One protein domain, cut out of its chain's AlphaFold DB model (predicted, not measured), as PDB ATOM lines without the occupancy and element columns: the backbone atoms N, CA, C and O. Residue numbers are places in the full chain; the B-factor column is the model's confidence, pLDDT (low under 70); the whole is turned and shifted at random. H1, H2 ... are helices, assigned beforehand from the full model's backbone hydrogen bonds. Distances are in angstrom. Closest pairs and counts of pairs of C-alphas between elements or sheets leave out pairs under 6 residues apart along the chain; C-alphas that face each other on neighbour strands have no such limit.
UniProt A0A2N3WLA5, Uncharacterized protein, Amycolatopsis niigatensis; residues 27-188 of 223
ATOM      1  N   TRP A  27     -56.706 -42.597  54.475       96.88
ATOM      2  CA  TRP A  27     -55.407 -42.704  53.804       96.88
ATOM      3  C   TRP A  27     -55.184 -41.614  52.747       96.88
ATOM      4  O   TRP A  27     -54.047 -41.228  52.503       96.88
ATOM      5  N   GLU A  28     -56.255 -41.085  52.147       97.69
ATOM      6  CA  GLU A  28     -56.169 -39.947  51.228       97.69
ATOM      7  C   GLU A  28     -55.778 -38.674  51.974       97.69
ATOM      8  O   GLU A  28     -54.936 -37.921  51.483       97.69
ATOM      9  N   ASP A  29     -56.324 -38.487  53.182       98.38
ATOM     10  CA  ASP A  29     -55.939 -37.383  54.059       98.38
ATOM     11  C   ASP A  29     -54.499 -37.511  54.550       98.38
ATOM     12  O   ASP A  29     -53.763 -36.528  54.537       98.38
ATOM     13  N   ILE A  30     -54.075 -38.714  54.948       98.56
ATOM     14  CA  ILE A  30     -52.683 -38.962  55.352       98.56
ATOM     15  C   ILE A  30     -51.739 -38.705  54.175       98.56
ATOM     16  O   ILE A  30     -50.749 -38.001  54.342       98.56
ATOM     17  N   GLY A  31     -52.054 -39.213  52.981       98.56
ATOM     18  CA  GLY A  31     -51.242 -38.983  51.785       98.56
ATOM     19  C   GLY A  31     -51.128 -37.500  51.432       98.56
ATOM     20  O   GLY A  31     -50.028 -37.019  51.183       98.56
ATOM     21  N   ALA A  32     -52.235 -36.753  51.497       98.62
ATOM     22  CA  ALA A  32     -52.215 -35.309  51.268       98.62
ATOM     23  C   ALA A  32     -51.380 -34.572  52.328       98.62
ATOM     24  O   ALA A  32     -50.611 -33.681  51.982       98.62
ATOM     25  N   ALA A  33     -51.483 -34.965  53.601       98.62
ATOM     26  CA  ALA A  33     -50.698 -34.369  54.678       98.62
ATOM     27  C   ALA A  33     -49.191 -34.652  54.538       98.62
ATOM     28  O   ALA A  33     -48.381 -33.754  54.752       98.62
ATOM     29  N   LEU A  34     -48.807 -35.870  54.142       98.81
ATOM     30  CA  LEU A  34     -47.406 -36.244  53.915       98.81
ATOM     31  C   LEU A  34     -46.805 -35.524  52.703       98.81
ATOM     32  O   LEU A  34     -45.678 -35.045  52.778       98.81
ATOM     33  N   LEU A  35     -47.563 -35.397  51.611       98.75
ATOM     34  CA  LEU A  35     -47.157 -34.592  50.455       98.75
ATOM     35  C   LEU A  35     -47.067 -33.101  50.813       98.75
ATOM     36  O   LEU A  35     -46.159 -32.412  50.364       98.75
ATOM     37  N   GLY A  36     -47.954 -32.607  51.679       98.44
ATOM     38  CA  GLY A  36     -47.837 -31.264  52.240       98.44
ATOM     39  C   GLY A  36     -46.565 -31.078  53.073       98.44
ATOM     40  O   GLY A  36     -45.870 -30.077  52.927       98.44
ATOM     41  N   LEU A  37     -46.209 -32.063  53.901       98.12
ATOM     42  CA  LEU A  37     -44.966 -32.029  54.672       98.12
ATOM     43  C   LEU A  37     -43.727 -32.078  53.766       98.12
ATOM     44  O   LEU A  37     -42.765 -31.363  54.031       98.12
ATOM     45  N   TRP A  38     -43.764 -32.859  52.680       98.56
ATOM     46  CA  TRP A  38     -42.719 -32.838  51.652       98.56
ATOM     47  C   TRP A  38     -42.500 -31.419  51.133       98.56
ATOM     48  O   TRP A  38     -41.359 -30.964  51.103       98.56
ATOM     49  N   LEU A  39     -43.569 -30.714  50.738       98.12
ATOM     50  CA  LEU A  39     -43.464 -29.342  50.227       98.12
ATOM     51  C   LEU A  39     -42.770 -28.418  51.225       98.12
ATOM     52  O   LEU A  39     -41.868 -27.677  50.851       98.12
ATOM     53  N   VAL A  40     -43.151 -28.504  52.500       97.94
ATOM     54  CA  VAL A  40     -42.522 -27.713  53.562       97.94
ATOM     55  C   VAL A  40     -41.039 -28.049  53.686       97.94
ATOM     56  O   VAL A  40     -40.214 -27.144  53.697       97.94
ATOM     57  N   VAL A  41     -40.673 -29.333  53.725       97.88
ATOM     58  CA  VAL A  41     -39.260 -29.737  53.781       97.88
ATOM     59  C   VAL A  41     -38.487 -29.194  52.578       97.88
ATOM     60  O   VAL A  41     -37.397 -28.660  52.762       97.88
ATOM     61  N   ALA A  42     -39.050 -29.270  51.371       97.44
ATOM     62  CA  ALA A  42     -38.423 -28.737  50.164       97.44
ATOM     63  C   ALA A  42     -38.181 -27.219  50.258       97.44
ATOM     64  O   ALA A  42     -37.064 -26.788  50.000       97.44
ATOM     65  N   VAL A  43     -39.167 -26.435  50.717       94.94
ATOM     66  CA  VAL A  43     -39.019 -24.978  50.932       94.94
ATOM     67  C   VAL A  43     -37.920 -24.656  51.947       94.94
ATOM     68  O   VAL A  43     -37.129 -23.742  51.742       94.94
ATOM     69  N   PHE A  44     -37.825 -25.410  53.045       95.31
ATOM     70  CA  PHE A  44     -36.764 -25.189  54.033       95.31
ATOM     71  C   PHE A  44     -35.374 -25.545  53.492       95.31
ATOM     72  O   PHE A  44     -34.406 -24.856  53.813       95.31
ATOM     73  N   LEU A  45     -35.257 -26.611  52.695       95.50
ATOM     74  CA  LEU A  45     -33.998 -26.977  52.040       95.50
ATOM     75  C   LEU A  45     -33.568 -25.916  51.025       95.50
ATOM     76  O   LEU A  45     -32.395 -25.555  50.988       95.50
ATOM     77  N   ASP A  46     -34.523 -25.399  50.263       92.38
ATOM     78  CA  ASP A  46     -34.318 -24.330  49.295       92.38
ATOM     79  C   ASP A  46     -33.869 -23.031  49.982       92.38
ATOM     80  O   ASP A  46     -32.754 -22.558  49.757       92.38
ATOM     81  N   GLY A  47     -34.618 -22.550  50.980       89.88
ATOM     82  CA  GLY A  47     -34.218 -21.386  51.779       89.88
ATOM     83  C   GLY A  47     -32.856 -21.563  52.469       89.88
ATOM     84  O   GLY A  47     -32.064 -20.621  52.564       89.88
ATOM     85  N   ARG A  48     -32.524 -22.787  52.908       91.31
ATOM     86  CA  ARG A  48     -31.199 -23.108  53.462       91.31
ATOM     87  C   ARG A  48     -30.095 -22.995  52.412       91.31
ATOM     88  O   ARG A  48     -29.000 -22.552  52.765       91.31
ATOM     89  N   ALA A  49     -30.350 -23.402  51.171       91.00
ATOM     90  CA  ALA A  49     -29.401 -23.303  50.068       91.00
ATOM     91  C   ALA A  49     -29.104 -21.842  49.703       91.00
ATOM     92  O   ALA A  49     -27.926 -21.482  49.616       91.00
ATOM     93  N   HIS A  50     -30.139 -20.999  49.608       86.25
ATOM     94  CA  HIS A  50     -29.976 -19.555  49.394       86.25
ATOM     95  C   HIS A  50     -29.184 -18.902  50.532       86.25
ATOM     96  O   HIS A  50     -28.242 -18.152  50.286       86.25
ATOM     97  N   TRP A  51     -29.480 -19.252  51.792       84.69
ATOM     98  CA  TRP A  51     -28.724 -18.744  52.945       84.69
ATOM     99  C   TRP A  51     -27.236 -19.128  52.914       84.69
ATOM    100  O   TRP A  51     -26.383 -18.393  53.406       84.69
ATOM    101  N   LEU A  52     -26.904 -20.300  52.368       88.25
ATOM    102  CA  LEU A  52     -25.519 -20.755  52.219       88.25
ATOM    103  C   LEU A  52     -24.794 -20.128  51.021       88.25
ATOM    104  O   LEU A  52     -23.598 -20.379  50.871       88.25
ATOM    105  N   GLY A  53     -25.482 -19.350  50.181       84.75
ATOM    106  CA  GLY A  53     -24.908 -18.785  48.960       84.75
ATOM    107  C   GLY A  53     -24.517 -19.854  47.936       84.75
ATOM    108  O   GLY A  53     -23.527 -19.690  47.224       84.75
ATOM    109  N   LEU A  54     -25.246 -20.977  47.898       88.00
ATOM    110  CA  LEU A  54     -25.070 -21.970  46.836       88.00
ATOM    111  C   LEU A  54     -25.476 -21.368  45.476       88.00
ATOM    112  O   LEU A  54     -26.252 -20.415  45.459       88.00
ATOM    113  N   PRO A  55     -24.970 -21.898  44.341       83.06
ATOM    114  CA  PRO A  55     -25.311 -21.381  43.020       83.06
ATOM    115  C   PRO A  55     -26.822 -21.286  42.820       83.06
ATOM    116  O   PRO A  55     -27.534 -22.280  42.982       83.06
ATOM    117  N   ASP A  56     -27.270 -20.088  42.459       78.94
ATOM    118  CA  ASP A  56     -28.680 -19.742  42.398       78.94
ATOM    119  C   ASP A  56     -29.161 -19.622  40.948       78.94
ATOM    120  O   ASP A  56     -28.501 -19.021  40.095       78.94
ATOM    121  N   SER A  57     -30.289 -20.260  40.660       85.06
ATOM    122  CA  SER A  57     -30.992 -20.215  39.378       85.06
ATOM    123  C   SER A  57     -32.421 -20.713  39.584       85.06
ATOM    124  O   SER A  57     -32.696 -21.446  40.533       85.06
ATOM    125  N   PHE A  58     -33.323 -20.423  38.648       85.00
ATOM    126  CA  PHE A  58     -34.690 -20.945  38.729       85.00
ATOM    127  C   PHE A  58     -34.742 -22.487  38.751       85.00
ATOM    128  O   PHE A  58     -35.594 -23.094  39.388       85.00
ATOM    129  N   PHE A  59     -33.786 -23.159  38.101       90.50
ATOM    130  CA  PHE A  59     -33.721 -24.619  38.047       90.50
ATOM    131  C   PHE A  59     -32.586 -25.160  38.920       90.50
ATOM    132  O   PHE A  59     -31.507 -25.496  38.436       90.50
ATOM    133  N   THR A  60     -32.853 -25.303  40.219       92.06
ATOM    134  CA  THR A  60     -31.944 -25.969  41.166       92.06
ATOM    135  C   THR A  60     -32.457 -27.361  41.560       92.06
ATOM    136  O   THR A  60     -33.643 -27.664  41.394       92.06
ATOM    137  N   PRO A  61     -31.610 -28.239  42.130       94.69
ATOM    138  CA  PRO A  61     -32.087 -29.485  42.735       94.69
ATOM    139  C   PRO A  61     -33.138 -29.269  43.839       94.69
ATOM    140  O   PRO A  61     -34.033 -30.097  44.001       94.69
ATOM    141  N   TRP A  62     -33.059 -28.154  44.572       94.62
ATOM    142  CA  TRP A  62     -33.984 -27.798  45.655       94.62
ATOM    143  C   TRP A  62     -35.353 -27.377  45.108       94.62
ATOM    144  O   TRP A  62     -36.375 -27.929  45.523       94.62
ATOM    145  N   HIS A  63     -35.362 -26.544  44.065       93.38
ATOM    146  CA  HIS A  63     -36.540 -26.277  43.244       93.38
ATOM    147  C   HIS A  63     -37.115 -27.568  42.649       93.38
ATOM    148  O   HIS A  63     -38.320 -27.793  42.703       93.38
ATOM    149  N   GLY A  64     -36.266 -28.485  42.175       95.31
ATOM    150  CA  GLY A  64     -36.686 -29.805  41.698       95.31
ATOM    151  C   GLY A  64     -37.462 -30.615  42.747       95.31
ATOM    152  O   GLY A  64     -38.492 -31.212  42.422       95.31
ATOM    153  N   LEU A  65     -37.025 -30.601  44.014       97.06
ATOM    154  CA  LEU A  65     -37.759 -31.232  45.121       97.06
ATOM    155  C   LEU A  65     -39.110 -30.555  45.375       97.06
ATOM    156  O   LEU A  65     -40.102 -31.255  45.610       97.06
ATOM    157  N   LEU A  66     -39.158 -29.223  45.310       95.44
ATOM    158  CA  LEU A  66     -40.384 -28.445  45.483       95.44
ATOM    159  C   LEU A  66     -41.385 -28.723  44.352       95.44
ATOM    160  O   LEU A  66     -42.536 -29.080  44.616       95.44
ATOM    161  N   TYR A  67     -40.939 -28.643  43.099       95.75
ATOM    162  CA  TYR A  67     -41.750 -28.897  41.906       95.75
ATOM    163  C   TYR A  67     -42.261 -30.335  41.868       95.75
ATOM    164  O   TYR A  67     -43.434 -30.567  41.576       95.75
ATOM    165  N   GLY A  68     -41.408 -31.303  42.216       97.19
ATOM    166  CA  GLY A  68     -41.794 -32.706  42.318       97.19
ATOM    167  C   GLY A  68     -42.882 -32.925  43.371       97.19
ATOM    168  O   GLY A  68     -43.896 -33.563  43.085       97.19
ATOM    169  N   GLY A  69     -42.722 -32.341  44.561       97.19
ATOM    170  CA  GLY A  69     -43.740 -32.398  45.612       97.19
ATOM    171  C   GLY A  69     -45.066 -31.766  45.180       97.19
ATOM    172  O   GLY A  69     -46.133 -32.336  45.423       97.19
ATOM    173  N   LEU A  70     -45.009 -30.629  44.478       96.69
ATOM    174  CA  LEU A  70     -46.197 -29.918  44.005       96.69
ATOM    175  C   LEU A  70     -46.931 -30.729  42.942       96.69
ATOM    176  O   LEU A  70     -48.151 -30.881  43.017       96.69
ATOM    177  N   LEU A  71     -46.189 -31.286  41.983       97.44
ATOM    178  CA  LEU A  71     -46.736 -32.159  40.952       97.44
ATOM    179  C   LEU A  71     -47.424 -33.370  41.586       97.44
ATOM    180  O   LEU A  71     -48.565 -33.676  41.243       97.44
ATOM    181  N   LEU A  72     -46.769 -34.032  42.542       98.50
ATOM    182  CA  LEU A  72     -47.339 -35.189  43.231       98.50
ATOM    183  C   LEU A  72     -48.600 -34.825  44.022       98.50
ATOM    184  O   LEU A  72     -49.591 -35.551  43.933       98.50
ATOM    185  N   LEU A  73     -48.610 -33.701  44.747       98.31
ATOM    186  CA  LEU A  73     -49.801 -33.239  45.464       98.31
ATOM    187  C   LEU A  73     -50.935 -32.865  44.504       98.31
ATOM    188  O   LEU A  73     -52.077 -33.271  44.722       98.31
ATOM    189  N   GLY A  74     -50.637 -32.160  43.414       97.69
ATOM    190  CA  GLY A  74     -51.610 -31.843  42.371       97.69
ATOM    191  C   GLY A  74     -52.228 -33.108  41.774       97.69
ATOM    192  O   GLY A  74     -53.449 -33.267  41.785       97.69
ATOM    193  N   LEU A  75     -51.398 -34.061  41.343       97.81
ATOM    194  CA  LEU A  75     -51.857 -35.355  40.827       97.81
ATOM    195  C   LEU A  75     -52.669 -36.135  41.865       97.81
ATOM    196  O   LEU A  75     -53.661 -36.771  41.508       97.81
ATOM    197  N   TRP A  76     -52.300 -36.059  43.145       98.38
ATOM    198  CA  TRP A  76     -53.053 -36.674  44.234       98.38
ATOM    199  C   TRP A  76     -54.464 -36.091  44.357       98.38
ATOM    200  O   TRP A  76     -55.433 -36.851  44.419       98.38
ATOM    201  N   LEU A  77     -54.607 -34.761  44.312       97.69
ATOM    202  CA  LEU A  77     -55.908 -34.079  44.340       97.69
ATOM    203  C   LEU A  77     -56.783 -34.474  43.144       97.69
ATOM    204  O   LEU A  77     -57.954 -34.824  43.319       97.69
ATOM    205  N   LEU A  78     -56.206 -34.490  41.939       96.69
ATOM    206  CA  LEU A  78     -56.914 -34.912  40.728       96.69
ATOM    207  C   LEU A  78     -57.324 -36.392  40.813       96.69
ATOM    208  O   LEU A  78     -58.453 -36.748  40.462       96.69
ATOM    209  N   ALA A  79     -56.453 -37.253  41.346       97.12
ATOM    210  CA  ALA A  79     -56.737 -38.670  41.548       97.12
ATOM    211  C   ALA A  79     -57.883 -38.903  42.546       97.12
ATOM    212  O   ALA A  79     -58.691 -39.811  42.336       97.12
ATOM    213  N   MET A  80     -58.011 -38.082  43.596       96.81
ATOM    214  CA  MET A  80     -59.148 -38.174  44.523       96.81
ATOM    215  C   MET A  80     -60.486 -37.927  43.816       96.81
ATOM    216  O   MET A  80     -61.446 -38.662  44.070       96.81
ATOM    217  N   GLY A  81     -60.549 -36.916  42.944       95.00
ATOM    218  CA  GLY A  81     -61.730 -36.627  42.127       95.00
ATOM    219  C   GLY A  81     -62.004 -37.737  41.110       95.00
ATOM    220  O   GLY A  81     -63.123 -38.241  41.002       95.00
ATOM    221  N   TRP A  82     -60.956 -38.224  40.441       95.00
ATOM    222  CA  TRP A  82     -61.043 -39.326  39.478       95.00
ATOM    223  C   TRP A  82     -61.610 -40.618  40.072       95.00
ATOM    224  O   TRP A  82     -62.498 -41.232  39.481       95.00
ATOM    225  N   ARG A  83     -61.149 -41.023  41.261       94.75
ATOM    226  CA  ARG A  83     -61.655 -42.216  41.969       94.75
ATOM    227  C   ARG A  83     -63.142 -42.119  42.311       94.75
ATOM    228  O   ARG A  83     -63.787 -43.139  42.519       94.75
ATOM    229  N   ARG A  84     -63.680 -40.899  42.353       93.25
ATOM    230  CA  ARG A  84     -65.080 -40.585  42.670       93.25
ATOM    231  C   ARG A  84     -65.900 -40.201  41.441       93.25
ATOM    232  O   ARG A  84     -67.046 -39.791  41.590       93.25
ATOM    233  N   ARG A  85     -65.348 -40.341  40.229       91.75
ATOM    234  CA  ARG A  85     -65.980 -39.865  38.988       91.75
ATOM    235  C   ARG A  85     -67.337 -40.506  38.687       91.75
ATOM    236  O   ARG A  85     -68.153 -39.884  38.020       91.75
ATOM    237  N   GLY A  86     -67.581 -41.744  39.127       89.06
ATOM    238  CA  GLY A  86     -68.751 -42.513  38.695       89.06
ATOM    239  C   GLY A  86     -68.826 -42.583  37.164       89.06
ATOM    240  O   GLY A  86     -67.895 -43.062  36.519       89.06
ATOM    241  N   THR A  87     -69.911 -42.062  36.590       90.69
ATOM    242  CA  THR A  87     -70.129 -41.919  35.138       90.69
ATOM    243  C   THR A  87     -69.795 -40.522  34.601       90.69
ATOM    244  O   THR A  87     -69.936 -40.275  33.404       90.69
ATOM    245  N   ALA A  88     -69.364 -39.588  35.456       90.12
ATOM    246  CA  ALA A  88     -69.044 -38.227  35.046       90.12
ATOM    247  C   ALA A  88     -67.826 -38.194  34.104       90.12
ATOM    248  O   ALA A  88     -66.889 -38.986  34.264       90.12
ATOM    249  N   PRO A  89     -67.789 -37.250  33.146       92.25
ATOM    250  CA  PRO A  89     -66.652 -37.114  32.248       92.25
ATOM    251  C   PRO A  89     -65.365 -36.757  33.020       92.25
ATOM    252  O   PRO A  89     -65.425 -35.980  33.981       92.25
ATOM    253  N   PRO A  90     -64.194 -37.254  32.566       90.31
ATOM    254  CA  PRO A  90     -62.879 -37.060  33.180       90.31
ATOM    255  C   PRO A  90     -62.605 -35.678  33.770       90.31
ATOM    256  O   PRO A  90     -62.315 -35.550  34.958       90.31
ATOM    257  N   TRP A  91     -62.739 -34.640  32.946       90.81
ATOM    258  CA  TRP A  91     -62.374 -33.272  33.301       90.81
ATOM    259  C   TRP A  91     -63.266 -32.686  34.403       90.81
ATOM    260  O   TRP A  91     -62.790 -31.913  35.226       90.81
ATOM    261  N   ARG A  92     -64.546 -33.081  34.470       90.56
ATOM    262  CA  ARG A  92     -65.449 -32.643  35.549       90.56
ATOM    263  C   ARG A  92     -65.124 -33.342  36.855       90.56
ATOM    264  O   ARG A  92     -65.183 -32.719  37.906       90.56
ATOM    265  N   ALA A  93     -64.784 -34.625  36.786       89.69
ATOM    266  CA  ALA A  93     -64.509 -35.421  37.971       89.69
ATOM    267  C   ALA A  93     -63.238 -34.970  38.697       89.69
ATOM    268  O   ALA A  93     -63.249 -34.825  39.916       89.69
ATOM    269  N   VAL A  94     -62.156 -34.701  37.962       90.88
ATOM    270  CA  VAL A  94     -60.893 -34.247  38.571       90.88
ATOM    271  C   VAL A  94     -60.998 -32.838  39.169       90.88
ATOM    272  O   VAL A  94     -60.289 -32.530  40.121       90.88
ATOM    273  N   LEU A  95     -61.930 -32.014  38.674       92.12
ATOM    274  CA  LEU A  95     -62.249 -30.689  39.223       92.12
ATOM    275  C   LEU A  95     -63.324 -30.717  40.325       92.12
ATOM    276  O   LEU A  95     -63.693 -29.672  40.860       92.12
ATOM    277  N   ALA A  96     -63.817 -31.902  40.692       91.06
ATOM    278  CA  ALA A  96     -64.794 -32.111  41.757       91.06
ATOM    279  C   ALA A  96     -64.185 -32.966  42.887       91.06
ATOM    280  O   ALA A  96     -64.587 -34.116  43.087       91.06
ATOM    281  N   PRO A  97     -63.201 -32.434  43.635       93.31
ATOM    282  CA  PRO A  97     -62.556 -33.180  44.704       93.31
ATOM    283  C   PRO A  97     -63.537 -33.446  45.864       93.31
ATOM    284  O   PRO A  97     -64.569 -32.766  45.985       93.31
ATOM    285  N   PRO A  98     -63.227 -34.416  46.746       94.94
ATOM    286  CA  PRO A  98     -64.043 -34.698  47.921       94.94
ATOM    287  C   PRO A  98     -64.236 -33.468  48.817       94.94
ATOM    288  O   PRO A  98     -63.480 -32.491  48.760       94.94
ATOM    289  N   ALA A  99     -65.261 -33.515  49.669       94.12
ATOM    290  CA  ALA A  99     -65.537 -32.444  50.624       94.12
ATOM    291  C   ALA A  99     -64.279 -32.108  51.456       94.12
ATOM    292  O   ALA A  99     -63.588 -33.002  51.938       94.12
ATOM    293  N   GLY A 100     -63.965 -30.814  51.576       93.38
ATOM    294  CA  GLY A 100     -62.736 -30.313  52.209       93.38
ATOM    295  C   GLY A 100     -61.563 -30.049  51.252       93.38
ATOM    296  O   GLY A 100     -60.737 -29.192  51.552       93.38
ATOM    297  N   TYR A 101     -61.526 -30.671  50.067       97.06
ATOM    298  CA  TYR A 101     -60.403 -30.545  49.119       97.06
ATOM    299  C   TYR A 101     -60.623 -29.552  47.969       97.06
ATOM    300  O   TYR A 101     -59.745 -29.368  47.130       97.06
ATOM    301  N   GLY A 102     -61.765 -28.858  47.946       95.56
ATOM    302  CA  GLY A 102     -62.012 -27.788  46.972       95.56
ATOM    303  C   GLY A 102     -61.024 -26.625  47.104       95.56
ATOM    304  O   GLY A 102     -60.494 -26.160  46.103       95.56
ATOM    305  N   TRP A 103     -60.731 -26.196  48.336       96.88
ATOM    306  CA  TRP A 103     -59.767 -25.125  48.599       96.88
ATOM    307  C   TRP A 103     -58.330 -25.503  48.217       96.88
ATOM    308  O   TRP A 103     -57.708 -24.705  47.529       96.88
ATOM    309  N   PRO A 104     -57.819 -26.709  48.534       97.75
ATOM    310  CA  PRO A 104     -56.553 -27.186  47.982       97.75
ATOM    311  C   PRO A 104     -56.463 -27.136  46.458       97.75
ATOM    312  O   PRO A 104     -55.426 -26.756  45.931       97.75
ATOM    313  N   LEU A 105     -57.539 -27.471  45.738       96.62
ATOM    314  CA  LEU A 105     -57.541 -27.390  44.277       96.62
ATOM    315  C   LEU A 105     -57.444 -25.936  43.780       96.62
ATOM    316  O   LEU A 105     -56.708 -25.659  42.838       96.62
ATOM    317  N   VAL A 106     -58.138 -25.002  44.439       97.31
ATOM    318  CA  VAL A 106     -57.979 -23.558  44.184       97.31
ATOM    319  C   VAL A 106     -56.550 -23.112  44.503       97.31
ATOM    320  O   VAL A 106     -55.933 -22.419  43.701       97.31
ATOM    321  N   GLY A 107     -56.000 -23.570  45.628       97.62
ATOM    322  CA  GLY A 107     -54.616 -23.339  46.034       97.62
ATOM    323  C   GLY A 107     -53.605 -23.814  44.999       97.62
ATOM    324  O   GLY A 107     -52.672 -23.082  44.699       97.62
ATOM    325  N   ALA A 108     -53.826 -24.984  44.393       96.88
ATOM    326  CA  ALA A 108     -52.996 -25.497  43.304       96.88
ATOM    327  C   ALA A 108     -52.987 -24.543  42.100       96.88
ATOM    328  O   ALA A 108     -51.929 -24.272  41.539       96.88
ATOM    329  N   GLY A 109     -54.153 -24.000  41.731       96.69
ATOM    330  CA  GLY A 109     -54.266 -23.010  40.658       96.69
ATOM    331  C   GLY A 109     -53.560 -21.694  40.991       96.69
ATOM    332  O   GLY A 109     -52.824 -21.170  40.158       96.69
ATOM    333  N   ILE A 110     -53.730 -21.194  42.218       97.88
ATOM    334  CA  ILE A 110     -53.044 -19.989  42.710       97.88
ATOM    335  C   ILE A 110     -51.527 -20.194  42.706       97.88
ATOM    336  O   ILE A 110     -50.802 -19.345  42.204       97.88
ATOM    337  N   PHE A 111     -51.050 -21.330  43.219       96.38
ATOM    338  CA  PHE A 111     -49.625 -21.650  43.269       96.38
ATOM    339  C   PHE A 111     -49.037 -21.770  41.860       96.38
ATOM    340  O   PHE A 111     -47.967 -21.236  41.600       96.38
ATOM    341  N   ALA A 112     -49.739 -22.419  40.926       95.25
ATOM    342  CA  ALA A 112     -49.292 -22.515  39.539       95.25
ATOM    343  C   ALA A 112     -49.190 -21.134  38.867       95.25
ATOM    344  O   ALA A 112     -48.206 -20.856  38.185       95.25
ATOM    345  N   ALA A 113     -50.173 -20.255  39.093       96.44
ATOM    346  CA  ALA A 113     -50.121 -18.877  38.609       96.44
ATOM    347  C   ALA A 113     -48.974 -18.084  39.260       96.44
ATOM    348  O   ALA A 113     -48.257 -17.374  38.561       96.44
ATOM    349  N   GLY A 114     -48.770 -18.255  40.570       95.62
ATOM    350  CA  GLY A 114     -47.650 -17.683  41.315       95.62
ATOM    351  C   GLY A 114     -46.302 -18.121  40.765       95.62
ATOM    352  O   GLY A 114     -45.482 -17.267  40.477       95.62
ATOM    353  N   GLY A 115     -46.103 -19.416  40.517       93.12
ATOM    354  CA  GLY A 115     -44.844 -19.940  39.982       93.12
ATOM    355  C   GLY A 115     -44.564 -19.489  38.548       93.12
ATOM    356  O   GLY A 115     -43.420 -19.235  38.193       93.12
ATOM    357  N   ALA A 116     -45.601 -19.335  37.720       93.69
ATOM    358  CA  ALA A 116     -45.441 -18.759  36.385       93.69
ATOM    359  C   ALA A 116     -45.078 -17.266  36.444       93.69
ATOM    360  O   ALA A 116     -44.232 -16.809  35.677       93.69
ATOM    361  N   ALA A 117     -45.704 -16.515  37.356       92.75
ATOM    362  CA  ALA A 117     -45.362 -15.117  37.599       92.75
ATOM    363  C   ALA A 117     -43.940 -14.977  38.156       92.75
ATOM    364  O   ALA A 117     -43.224 -14.077  37.739       92.75
ATOM    365  N   ASP A 118     -43.532 -15.889  39.036       91.25
ATOM    366  CA  ASP A 118     -42.201 -15.949  39.637       91.25
ATOM    367  C   ASP A 118     -41.111 -16.203  38.594       91.25
ATOM    368  O   ASP A 118     -40.148 -15.452  38.497       91.25
ATOM    369  N   LEU A 119     -41.324 -17.186  37.713       90.56
ATOM    370  CA  LEU A 119     -40.434 -17.430  36.579       90.56
ATOM    371  C   LEU A 119     -40.296 -16.183  35.701       90.56
ATOM    372  O   LEU A 119     -39.188 -15.758  35.388       90.56
ATOM    373  N   ALA A 120     -41.423 -15.584  35.308       89.94
ATOM    374  CA  ALA A 120     -41.409 -14.379  34.484       89.94
ATOM    375  C   ALA A 120     -40.704 -13.211  35.192       89.94
ATOM    376  O   ALA A 120     -40.006 -12.432  34.546       89.94
ATOM    377  N   TRP A 121     -40.867 -13.100  36.510       88.69
ATOM    378  CA  TRP A 121     -40.197 -12.097  37.323       88.69
ATOM    379  C   TRP A 121     -38.682 -12.295  37.317       88.69
ATOM    380  O   TRP A 121     -37.946 -11.352  37.032       88.69
ATOM    381  N   HIS A 122     -38.220 -13.527  37.527       85.31
ATOM    382  CA  HIS A 122     -36.800 -13.862  37.524       85.31
ATOM    383  C   HIS A 122     -36.117 -13.629  36.173       85.31
ATOM    384  O   HIS A 122     -34.970 -13.188  36.143       85.31
ATOM    385  N   GLU A 123     -36.823 -13.845  35.063       86.25
ATOM    386  CA  GLU A 123     -36.311 -13.550  33.717       86.25
ATOM    387  C   GLU A 123     -36.170 -12.039  33.445       86.25
ATOM    388  O   GLU A 123     -35.307 -11.624  32.672       86.25
ATOM    389  N   VAL A 124     -37.004 -11.196  34.070       86.44
ATOM    390  CA  VAL A 124     -37.013  -9.739  33.828       86.44
ATOM    391  C   VAL A 124     -36.148  -8.972  34.831       86.44
ATOM    392  O   VAL A 124     -35.451  -8.033  34.442       86.44
ATOM    393  N   PHE A 125     -36.192  -9.348  36.110       82.69
ATOM    394  CA  PHE A 125     -35.598  -8.591  37.218       82.69
ATOM    395  C   PHE A 125     -34.456  -9.330  37.934       82.69
ATOM    396  O   PHE A 125     -33.742  -8.715  38.726       82.69
ATOM    397  N   GLY A 126     -34.235 -10.612  37.626       80.44
ATOM    398  CA  GLY A 126     -33.236 -11.450  38.290       80.44
ATOM    399  C   GLY A 126     -33.746 -12.103  39.578       80.44
ATOM    400  O   GLY A 126     -34.935 -12.069  39.896       80.44
ATOM    401  N   ILE A 127     -32.843 -12.762  40.310       77.62
ATOM    402  CA  ILE A 127     -33.174 -13.478  41.551       77.62
ATOM    403  C   ILE A 127     -33.018 -12.553  42.751       77.62
ATOM    404  O   ILE A 127     -31.968 -11.946  42.960       77.62
ATOM    405  N   GLU A 128     -34.092 -12.441  43.525       76.19
ATOM    406  CA  GLU A 128     -34.177 -11.604  44.715       76.19
ATOM    407  C   GLU A 128     -33.542 -12.319  45.911       76.19
ATOM    408  O   GLU A 128     -33.650 -13.535  46.056       76.19
ATOM    409  N   ALA A 129     -32.895 -11.565  46.802       71.06
ATOM    410  CA  ALA A 129     -32.237 -12.111  47.984       71.06
ATOM    411  C   ALA A 129     -32.742 -11.440  49.266       71.06
ATOM    412  O   ALA A 129     -33.122 -10.270  49.283       71.06
ATOM    413  N   GLY A 130     -32.707 -12.179  50.375       73.06
ATOM    414  CA  GLY A 130     -33.089 -11.648  51.680       73.06
ATOM    415  C   GLY A 130     -34.566 -11.256  51.739       73.06
ATOM    416  O   GLY A 130     -35.439 -12.056  51.413       73.06
ATOM    417  N   ILE A 131     -34.860 -10.044  52.209       75.88
ATOM    418  CA  ILE A 131     -36.239  -9.611  52.471       75.88
ATOM    419  C   ILE A 131     -37.037  -9.307  51.203       75.88
ATOM    420  O   ILE A 131     -38.261  -9.444  51.209       75.88
ATOM    421  N   ASP A 132     -36.346  -8.960  50.117       76.88
ATOM    422  CA  ASP A 132     -36.971  -8.656  48.832       76.88
ATOM    423  C   ASP A 132     -37.678  -9.898  48.272       76.88
ATOM    424  O   ASP A 132     -38.812  -9.798  47.810       76.88
ATOM    425  N   ALA A 133     -37.094 -11.088  48.466       77.75
ATOM    426  CA  ALA A 133     -37.719 -12.358  48.097       77.75
ATOM    427  C   ALA A 133     -39.040 -12.611  48.849       77.75
ATOM    428  O   ALA A 133     -39.982 -13.154  48.285       77.75
ATOM    429  N   LEU A 134     -39.171 -12.186  50.115       78.50
ATOM    430  CA  LEU A 134     -40.438 -12.329  50.849       78.50
ATOM    431  C   LEU A 134     -41.514 -11.364  50.328       78.50
ATOM    432  O   LEU A 134     -42.693 -11.720  50.277       78.50
ATOM    433  N   LEU A 135     -41.120 -10.127  50.021       82.94
ATOM    434  CA  LEU A 135     -42.039  -9.046  49.646       82.94
ATOM    435  C   LEU A 135     -42.408  -9.059  48.158       82.94
ATOM    436  O   LEU A 135     -43.339  -8.356  47.755       82.94
ATOM    437  N   SER A 136     -41.714  -9.875  47.369       85.00
ATOM    438  CA  SER A 136     -42.003 -10.106  45.964       85.00
ATOM    439  C   SER A 136     -43.458 -10.543  45.745       85.00
ATOM    440  O   SER A 136     -43.945 -11.474  46.406       85.00
ATOM    441  N   PRO A 137     -44.198  -9.900  44.819       86.81
ATOM    442  CA  PRO A 137     -45.596 -10.237  44.563       86.81
ATOM    443  C   PRO A 137     -45.824 -11.714  44.203       86.81
ATOM    444  O   PRO A 137     -46.851 -12.281  44.588       86.81
ATOM    445  N   SER A 138     -44.882 -12.347  43.493       92.00
ATOM    446  CA  SER A 138     -44.963 -13.765  43.116       92.00
ATOM    447  C   SER A 138     -44.869 -14.679  44.339       92.00
ATOM    448  O   SER A 138     -45.718 -15.556  44.517       92.00
ATOM    449  N   HIS A 139     -43.916 -14.422  45.234       91.06
ATOM    450  CA  HIS A 139     -43.712 -15.189  46.460       91.06
ATOM    451  C   HIS A 139     -44.909 -15.101  47.410       91.06
ATOM    452  O   HIS A 139     -45.349 -16.119  47.950       91.06
ATOM    453  N   LEU A 140     -45.514 -13.922  47.567       92.44
ATOM    454  CA  LEU A 140     -46.742 -13.776  48.360       92.44
ATOM    455  C   LEU A 140     -47.895 -14.615  47.789       92.44
ATOM    456  O   LEU A 140     -48.646 -15.245  48.543       92.44
ATOM    457  N   LEU A 141     -48.016 -14.668  46.458       95.31
ATOM    458  CA  LEU A 141     -49.011 -15.501  45.788       95.31
ATOM    459  C   LEU A 141     -48.720 -16.998  45.980       95.31
ATOM    460  O   LEU A 141     -49.644 -17.773  46.249       95.31
ATOM    461  N   LEU A 142     -47.448 -17.400  45.919       95.31
ATOM    462  CA  LEU A 142     -46.994 -18.763  46.208       95.31
ATOM    463  C   LEU A 142     -47.309 -19.175  47.652       95.31
ATOM    464  O   LEU A 142     -47.894 -20.241  47.861       95.31
ATOM    465  N   PHE A 143     -47.020 -18.329  48.647       95.19
ATOM    466  CA  PHE A 143     -47.361 -18.598  50.049       95.19
ATOM    467  C   PHE A 143     -48.872 -18.728  50.264       95.19
ATOM    468  O   PHE A 143     -49.320 -19.642  50.965       95.19
ATOM    469  N   ALA A 144     -49.677 -17.870  49.629       96.69
ATOM    470  CA  ALA A 144     -51.133 -17.972  49.688       96.69
ATOM    471  C   ALA A 144     -51.640 -19.290  49.072       96.69
ATOM    472  O   ALA A 144     -52.451 -19.998  49.681       96.69
ATOM    473  N   GLY A 145     -51.129 -19.659  47.893       97.62
ATOM    474  CA  GLY A 145     -51.440 -20.931  47.236       97.62
ATOM    475  C   GLY A 145     -51.041 -22.143  48.082       97.62
ATOM    476  O   GLY A 145     -51.839 -23.072  48.249       97.62
ATOM    477  N   ALA A 146     -49.851 -22.105  48.689       97.38
ATOM    478  CA  ALA A 146     -49.355 -23.140  49.591       97.38
ATOM    479  C   ALA A 146     -50.258 -23.291  50.822       97.38
ATOM    480  O   ALA A 146     -50.631 -24.410  51.174       97.38
ATOM    481  N   GLY A 147     -50.691 -22.185  51.432       97.88
ATOM    482  CA  GLY A 147     -51.630 -22.211  52.556       97.88
ATOM    483  C   GLY A 147     -52.926 -22.957  52.218       97.88
ATOM    484  O   GLY A 147     -53.365 -23.827  52.975       97.88
ATOM    485  N   PHE A 148     -53.510 -22.693  51.048       98.12
ATOM    486  CA  PHE A 148     -54.702 -23.412  50.593       98.12
ATOM    487  C   PHE A 148     -54.437 -24.897  50.307       98.12
ATOM    488  O   PHE A 148     -55.251 -25.737  50.700       98.12
ATOM    489  N   LEU A 149     -53.314 -25.229  49.662       97.94
ATOM    490  CA  LEU A 149     -52.899 -26.612  49.391       97.94
ATOM    491  C   LEU A 149     -52.768 -27.430  50.682       97.94
ATOM    492  O   LEU A 149     -53.327 -28.526  50.789       97.94
ATOM    493  N   LEU A 150     -52.078 -26.877  51.682       98.31
ATOM    494  CA  LEU A 150     -51.790 -27.545  52.954       98.31
ATOM    495  C   LEU A 150     -53.023 -27.662  53.865       98.31
ATOM    496  O   LEU A 150     -53.086 -28.553  54.712       98.31
ATOM    497  N   ALA A 151     -54.040 -26.816  53.677       98.06
ATOM    498  CA  ALA A 151     -55.251 -26.819  54.499       98.06
ATOM    499  C   ALA A 151     -56.180 -28.029  54.270       98.06
ATOM    500  O   ALA A 151     -57.097 -28.247  55.065       98.06
ATOM    501  N   GLY A 152     -55.963 -28.829  53.220       97.31
ATOM    502  CA  GLY A 152     -56.866 -29.910  52.804       97.31
ATOM    503  C   GLY A 152     -57.288 -30.870  53.921       97.31
ATOM    504  O   GLY A 152     -58.488 -30.977  54.184       97.31
ATOM    505  N   PRO A 153     -56.352 -31.524  54.634       98.06
ATOM    506  CA  PRO A 153     -56.699 -32.436  55.723       98.06
ATOM    507  C   PRO A 153     -57.456 -31.758  56.876       98.06
ATOM    508  O   PRO A 153     -58.381 -32.354  57.425       98.06
ATOM    509  N   VAL A 154     -57.141 -30.497  57.199       98.12
ATOM    510  CA  VAL A 154     -57.852 -29.721  58.236       98.12
ATOM    511  C   VAL A 154     -59.288 -29.423  57.804       98.12
ATOM    512  O   VAL A 154     -60.228 -29.594  58.581       98.12
ATOM    513  N   LEU A 155     -59.481 -28.998  56.557       97.31
ATOM    514  CA  LEU A 155     -60.800 -28.681  56.008       97.31
ATOM    515  C   LEU A 155     -61.656 -29.939  55.812       97.31
ATOM    516  O   LEU A 155     -62.855 -29.913  56.080       97.31
ATOM    517  N   SER A 156     -61.032 -31.046  55.408       97.06
ATOM    518  CA  SER A 156     -61.626 -32.387  55.368       97.06
ATOM    519  C   SER A 156     -62.080 -32.837  56.759       97.06
ATOM    520  O   SER A 156     -63.197 -33.331  56.920       97.06
ATOM    521  N   ALA A 157     -61.270 -32.595  57.793       96.75
ATOM    522  CA  ALA A 157     -61.618 -32.971  59.157       96.75
ATOM    523  C   ALA A 157     -62.851 -32.227  59.694       96.75
ATOM    524  O   ALA A 157     -63.661 -32.827  60.394       96.75
ATOM    525  N   ARG A 158     -63.039 -30.954  59.318       95.69
ATOM    526  CA  ARG A 158     -64.195 -30.139  59.746       95.69
ATOM    527  C   ARG A 158     -65.543 -30.641  59.234       95.69
ATOM    528  O   ARG A 158     -66.567 -30.299  59.814       95.69
ATOM    529  N   VAL A 159     -65.551 -31.395  58.136       93.75
ATOM    530  CA  VAL A 159     -66.787 -31.875  57.498       93.75
ATOM    531  C   VAL A 159     -67.077 -33.351  57.783       93.75
ATOM    532  O   VAL A 159     -68.134 -33.842  57.398       93.75
ATOM    533  N   LYS A 160     -66.160 -34.070  58.444       91.81
ATOM    534  CA  LYS A 160     -66.281 -35.504  58.739       91.81
ATOM    535  C   LYS A 160     -66.693 -35.756  60.185       91.81
ATOM    536  O   LYS A 160     -66.231 -35.070  61.088       91.81
ATOM    537  N   GLY A 161     -67.472 -36.817  60.403       88.25
ATOM    538  CA  GLY A 161     -67.768 -37.324  61.750       88.25
ATOM    539  C   GLY A 161     -66.574 -38.024  62.414       88.25
ATOM    540  O   GLY A 161     -66.387 -37.903  63.618       88.25
ATOM    541  N   GLU A 162     -65.730 -38.704  61.629       90.69
ATOM    542  CA  GLU A 162     -64.541 -39.415  62.123       90.69
ATOM    543  C   GLU A 162     -63.273 -39.026  61.338       90.69
ATOM    544  O   GLU A 162     -62.834 -39.753  60.434       90.69
ATOM    545  N   PRO A 163     -62.681 -37.856  61.629       94.12
ATOM    546  CA  PRO A 163     -61.488 -37.386  60.938       94.12
ATOM    547  C   PRO A 163     -60.220 -38.153  61.344       94.12
ATOM    548  O   PRO A 163     -60.104 -38.694  62.442       94.12
ATOM    549  N   SER A 164     -59.218 -38.158  60.458       96.69
ATOM    550  CA  SER A 164     -57.877 -38.653  60.796       96.69
ATOM    551  C   SER A 164     -57.131 -37.611  61.635       96.69
ATOM    552  O   SER A 164     -56.726 -36.564  61.120       96.69
ATOM    553  N   LEU A 165     -56.923 -37.904  62.924       97.25
ATOM    554  CA  LEU A 165     -56.157 -37.034  63.823       97.25
ATOM    555  C   LEU A 165     -54.727 -36.827  63.311       97.25
ATOM    556  O   LEU A 165     -54.260 -35.694  63.247       97.25
ATOM    557  N   ALA A 166     -54.065 -37.903  62.876       98.06
ATOM    558  CA  ALA A 166     -52.702 -37.845  62.354       98.06
ATOM    559  C   ALA A 166     -52.591 -36.911  61.140       98.06
ATOM    560  O   ALA A 166     -51.732 -36.036  61.119       98.06
ATOM    561  N   ALA A 167     -53.496 -37.035  60.162       98.19
ATOM    562  CA  ALA A 167     -53.485 -36.164  58.985       98.19
ATOM    563  C   ALA A 167     -53.744 -34.694  59.349       98.19
ATOM    564  O   ALA A 167     -53.115 -33.797  58.795       98.19
ATOM    565  N   THR A 168     -54.643 -34.452  60.309       98.06
ATOM    566  CA  THR A 168     -54.962 -33.100  60.787       98.06
ATOM    567  C   THR A 168     -53.759 -32.463  61.478       98.06
ATOM    568  O   THR A 168     -53.411 -31.327  61.167       98.06
ATOM    569  N   VAL A 169     -53.092 -33.196  62.374       98.44
ATOM    570  CA  VAL A 169     -51.888 -32.721  63.073       98.44
ATOM    571  C   VAL A 169     -50.765 -32.447  62.081       98.44
ATOM    572  O   VAL A 169     -50.188 -31.366  62.115       98.44
ATOM    573  N   LEU A 170     -50.491 -33.371  61.157       98.62
ATOM    574  CA  LEU A 170     -49.465 -33.184  60.129       98.62
ATOM    575  C   LEU A 170     -49.737 -31.949  59.256       98.62
ATOM    576  O   LEU A 170     -48.820 -31.179  58.988       98.62
ATOM    577  N   ALA A 171     -50.990 -31.716  58.866       98.38
ATOM    578  CA  ALA A 171     -51.362 -30.529  58.099       98.38
ATOM    579  C   ALA A 171     -51.223 -29.229  58.907       98.38
ATOM    580  O   ALA A 171     -50.728 -28.235  58.382       98.38
ATOM    581  N   LEU A 172     -51.608 -29.226  60.189       98.56
ATOM    582  CA  LEU A 172     -51.412 -28.070  61.070       98.56
ATOM    583  C   LEU A 172     -49.928 -27.778  61.297       98.56
ATOM    584  O   LEU A 172     -49.540 -26.611  61.297       98.56
ATOM    585  N   LEU A 173     -49.100 -28.816  61.439       98.56
ATOM    586  CA  LEU A 173     -47.649 -28.679  61.526       98.56
ATOM    587  C   LEU A 173     -47.086 -28.075  60.238       98.56
ATOM    588  O   LEU A 173     -46.331 -27.113  60.314       98.56
ATOM    589  N   ALA A 174     -47.498 -28.572  59.069       98.31
ATOM    590  CA  ALA A 174     -47.062 -28.037  57.782       98.31
ATOM    591  C   ALA A 174     -47.476 -26.564  57.591       98.31
ATOM    592  O   ALA A 174     -46.650 -25.735  57.213       98.31
ATOM    593  N   LEU A 175     -48.725 -26.215  57.918       98.31
ATOM    594  CA  LEU A 175     -49.223 -24.834  57.884       98.31
ATOM    595  C   LEU A 175     -48.452 -23.917  58.839       98.31
ATOM    596  O   LEU A 175     -48.063 -22.813  58.467       98.31
ATOM    597  N   SER A 176     -48.213 -24.382  60.064       98.12
ATOM    598  CA  SER A 176     -47.453 -23.624  61.060       98.12
ATOM    599  C   SER A 176     -46.009 -23.424  60.611       98.12
ATOM    600  O   SER A 176     -45.475 -22.330  60.749       98.12
ATOM    601  N   ALA A 177     -45.392 -24.453  60.031       97.75
ATOM    602  CA  ALA A 177     -44.018 -24.406  59.557       97.75
ATOM    603  C   ALA A 177     -43.846 -23.471  58.354       97.75
ATOM    604  O   ALA A 177     -42.902 -22.687  58.349       97.75
ATOM    605  N   VAL A 178     -44.757 -23.488  57.372       95.94
ATOM    606  CA  VAL A 178     -44.674 -22.554  56.235       95.94
ATOM    607  C   VAL A 178     -44.941 -21.110  56.670       95.94
ATOM    608  O   VAL A 178     -44.257 -20.196  56.216       95.94
ATOM    609  N   ALA A 179     -45.870 -20.893  57.609       94.75
ATOM    610  CA  ALA A 179     -46.101 -19.572  58.186       94.75
ATOM    611  C   ALA A 179     -44.879 -19.090  58.981       94.75
ATOM    612  O   ALA A 179     -44.470 -17.942  58.839       94.75
ATOM    613  N   ALA A 180     -44.261 -19.967  59.775       94.56
ATOM    614  CA  ALA A 180     -43.035 -19.661  60.504       94.56
ATOM    615  C   ALA A 180     -41.864 -19.363  59.558       94.56
ATOM    616  O   ALA A 180     -41.106 -18.434  59.819       94.56
ATOM    617  N   PHE A 181     -41.739 -20.100  58.447       92.44
ATOM    618  CA  PHE A 181     -40.747 -19.826  57.409       92.44
ATOM    619  C   PHE A 181     -40.919 -18.413  56.849       92.44
ATOM    620  O   PHE A 181     -39.982 -17.625  56.920       92.44
ATOM    621  N   ALA A 182     -42.124 -18.053  56.398       89.94
ATOM    622  CA  ALA A 182     -42.411 -16.709  55.895       89.94
ATOM    623  C   ALA A 182     -42.152 -15.627  56.960       89.94
ATOM    624  O   ALA A 182     -41.482 -14.632  56.699       89.94
ATOM    625  N   LEU A 183     -42.614 -15.842  58.197       89.62
ATOM    626  CA  LEU A 183     -42.418 -14.893  59.293       89.62
ATOM    627  C   LEU A 183     -40.954 -14.763  59.729       89.62
ATOM    628  O   LEU A 183     -40.587 -13.734  60.290       89.62
ATOM    629  N   SER A 184     -40.102 -15.757  59.464       88.00
ATOM    630  CA  SER A 184     -38.683 -15.689  59.829       88.00
ATOM    631  C   SER A 184     -37.942 -14.545  59.125       88.00
ATOM    632  O   SER A 184     -37.019 -13.969  59.702       88.00
ATOM    633  N   PHE A 185     -38.403 -14.127  57.941       83.75
ATOM    634  CA  PHE A 185     -37.844 -12.996  57.195       83.75
ATOM    635  C   PHE A 185     -38.090 -11.645  57.882       83.75
ATOM    636  O   PHE A 185     -37.324 -10.707  57.663       83.75
ATOM    637  N   LEU A 186     -39.079 -11.539  58.786       83.31
ATOM    638  CA  LEU A 186     -39.273 -10.319  59.579       83.31
ATOM    639  C   LEU A 186     -38.082 -10.042  60.505       83.31
ATOM    640  O   LEU A 186     -37.894  -8.898  60.910       83.31
ATOM    641  N   SER A 187     -37.252 -11.046  60.811       81.50
ATOM    642  CA  SER A 187     -36.012 -10.840  61.569       81.50
ATOM    643  C   SER A 187     -35.092  -9.794  60.928       81.50
ATOM    644  O   SER A 187     -34.390  -9.099  61.662       81.50
ATOM    645  N   GLY A 188     -35.155  -9.608  59.602       75.25
ATOM    646  CA  GLY A 188     -34.418  -8.566  58.885       75.25
ATOM    647  C   GLY A 188     -34.800  -7.134  59.282       75.25
ATOM    648  O   GLY A 188     -33.975  -6.239  59.149       75.25
TER     649      GLY A 188
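This is residues 27 to 188 of the 223 residues of an uncharacterized protein of Amycolatopsis niigatensis (UniProt A0A2N3WLA5). Five long helices, H1, H2, H4, H6 and H8, stand side by side in an up-and-down bundle, each running against the one before it in the chain, with H1 and H6 nearest the middle. The short helices H3 and H7 sit at the end of the bundle where H1 begins and H2 ends, and the small helix H5 sits at the other end. The printed part has 162 residues with eight named helices, H1 to H8 in chain order, and no named strand; the class is all helix. It is compact, with a radius of gyration of the C-alphas of 16.4 A, and only just elongated, spanning 50 by 32 by 24 A.

H1, residues 27 to 51, begins with C-alpha 27 at (-55.407, -42.704, 53.804) and is 35.9 A long. H2, residues 61 to 83, measures 32.2 A, and H3 is residues 90 to 94, 6.4 A. H4, residues 102 to 125, measures 34.1 A and begins with C-alpha 102 at (-62.012, -27.788, 46.972). H5 is residues 131 to 135, 6.5 A; H6 is residues 137 to 150, 20.2 A; H7 is residues 152 to 159, 11.1 A. H8, residues 165 to 184, measures 27.9 A and ends with C-alpha 184 at (-38.683, -15.689, 59.829).

H1 is the hub, touching H2, H6, H7 and H8. H1 and H2 form a helical hairpin at a shallow tilt of 17 degrees, opposite ways; their closest C-alphas, of Asp 46 and Trp 62, are 5.0 A apart. H1 and H8 touch and run the same way at 20 degrees, a shallow tilt, closest at the C-alphas of Ile 30 and Ala 167, 4.7 A. H6 touches H1 with residues 149 to 150 alone, the closest C-alphas being Gly 36 and Leu 150 at 5.5 A. H4 and H6 touch, opposite ways at a shallow tilt of 24 degrees, with the C-alphas of Pro 104 and Leu 149 closest at 4.0 A. H2 touches H4 with residues 74 to 77 alone, closest at Gly 74 and Ala 108, C-alphas 6.6 A apart. H3 touches H2, the C-alphas of Gly 81 and Val 94 being closest at 4.4 A. H7 touches H8 at a steep tilt of 51 degrees, closest at the C-alphas of Val 154 and Thr 168, 5.1 A. H5 is close to but not clearly touching H6, the C-alphas of Ala 133 and His 139 being 6.8 A apart. H1 and H4 are apart. Every O i to N i+4 pair is within hydrogen-bond range in H1, H2, H3, H4, H5, H6 and H8, and 3 of 4 are in H7.

The two C-alphas farthest apart, of Thr 87 and Gly 188, are 54.3 A apart. The printed part has no cut and no long link. The mean pLDDT of the printed part is 92.9, and no printed residue is under 70; H5 has a mean of 78.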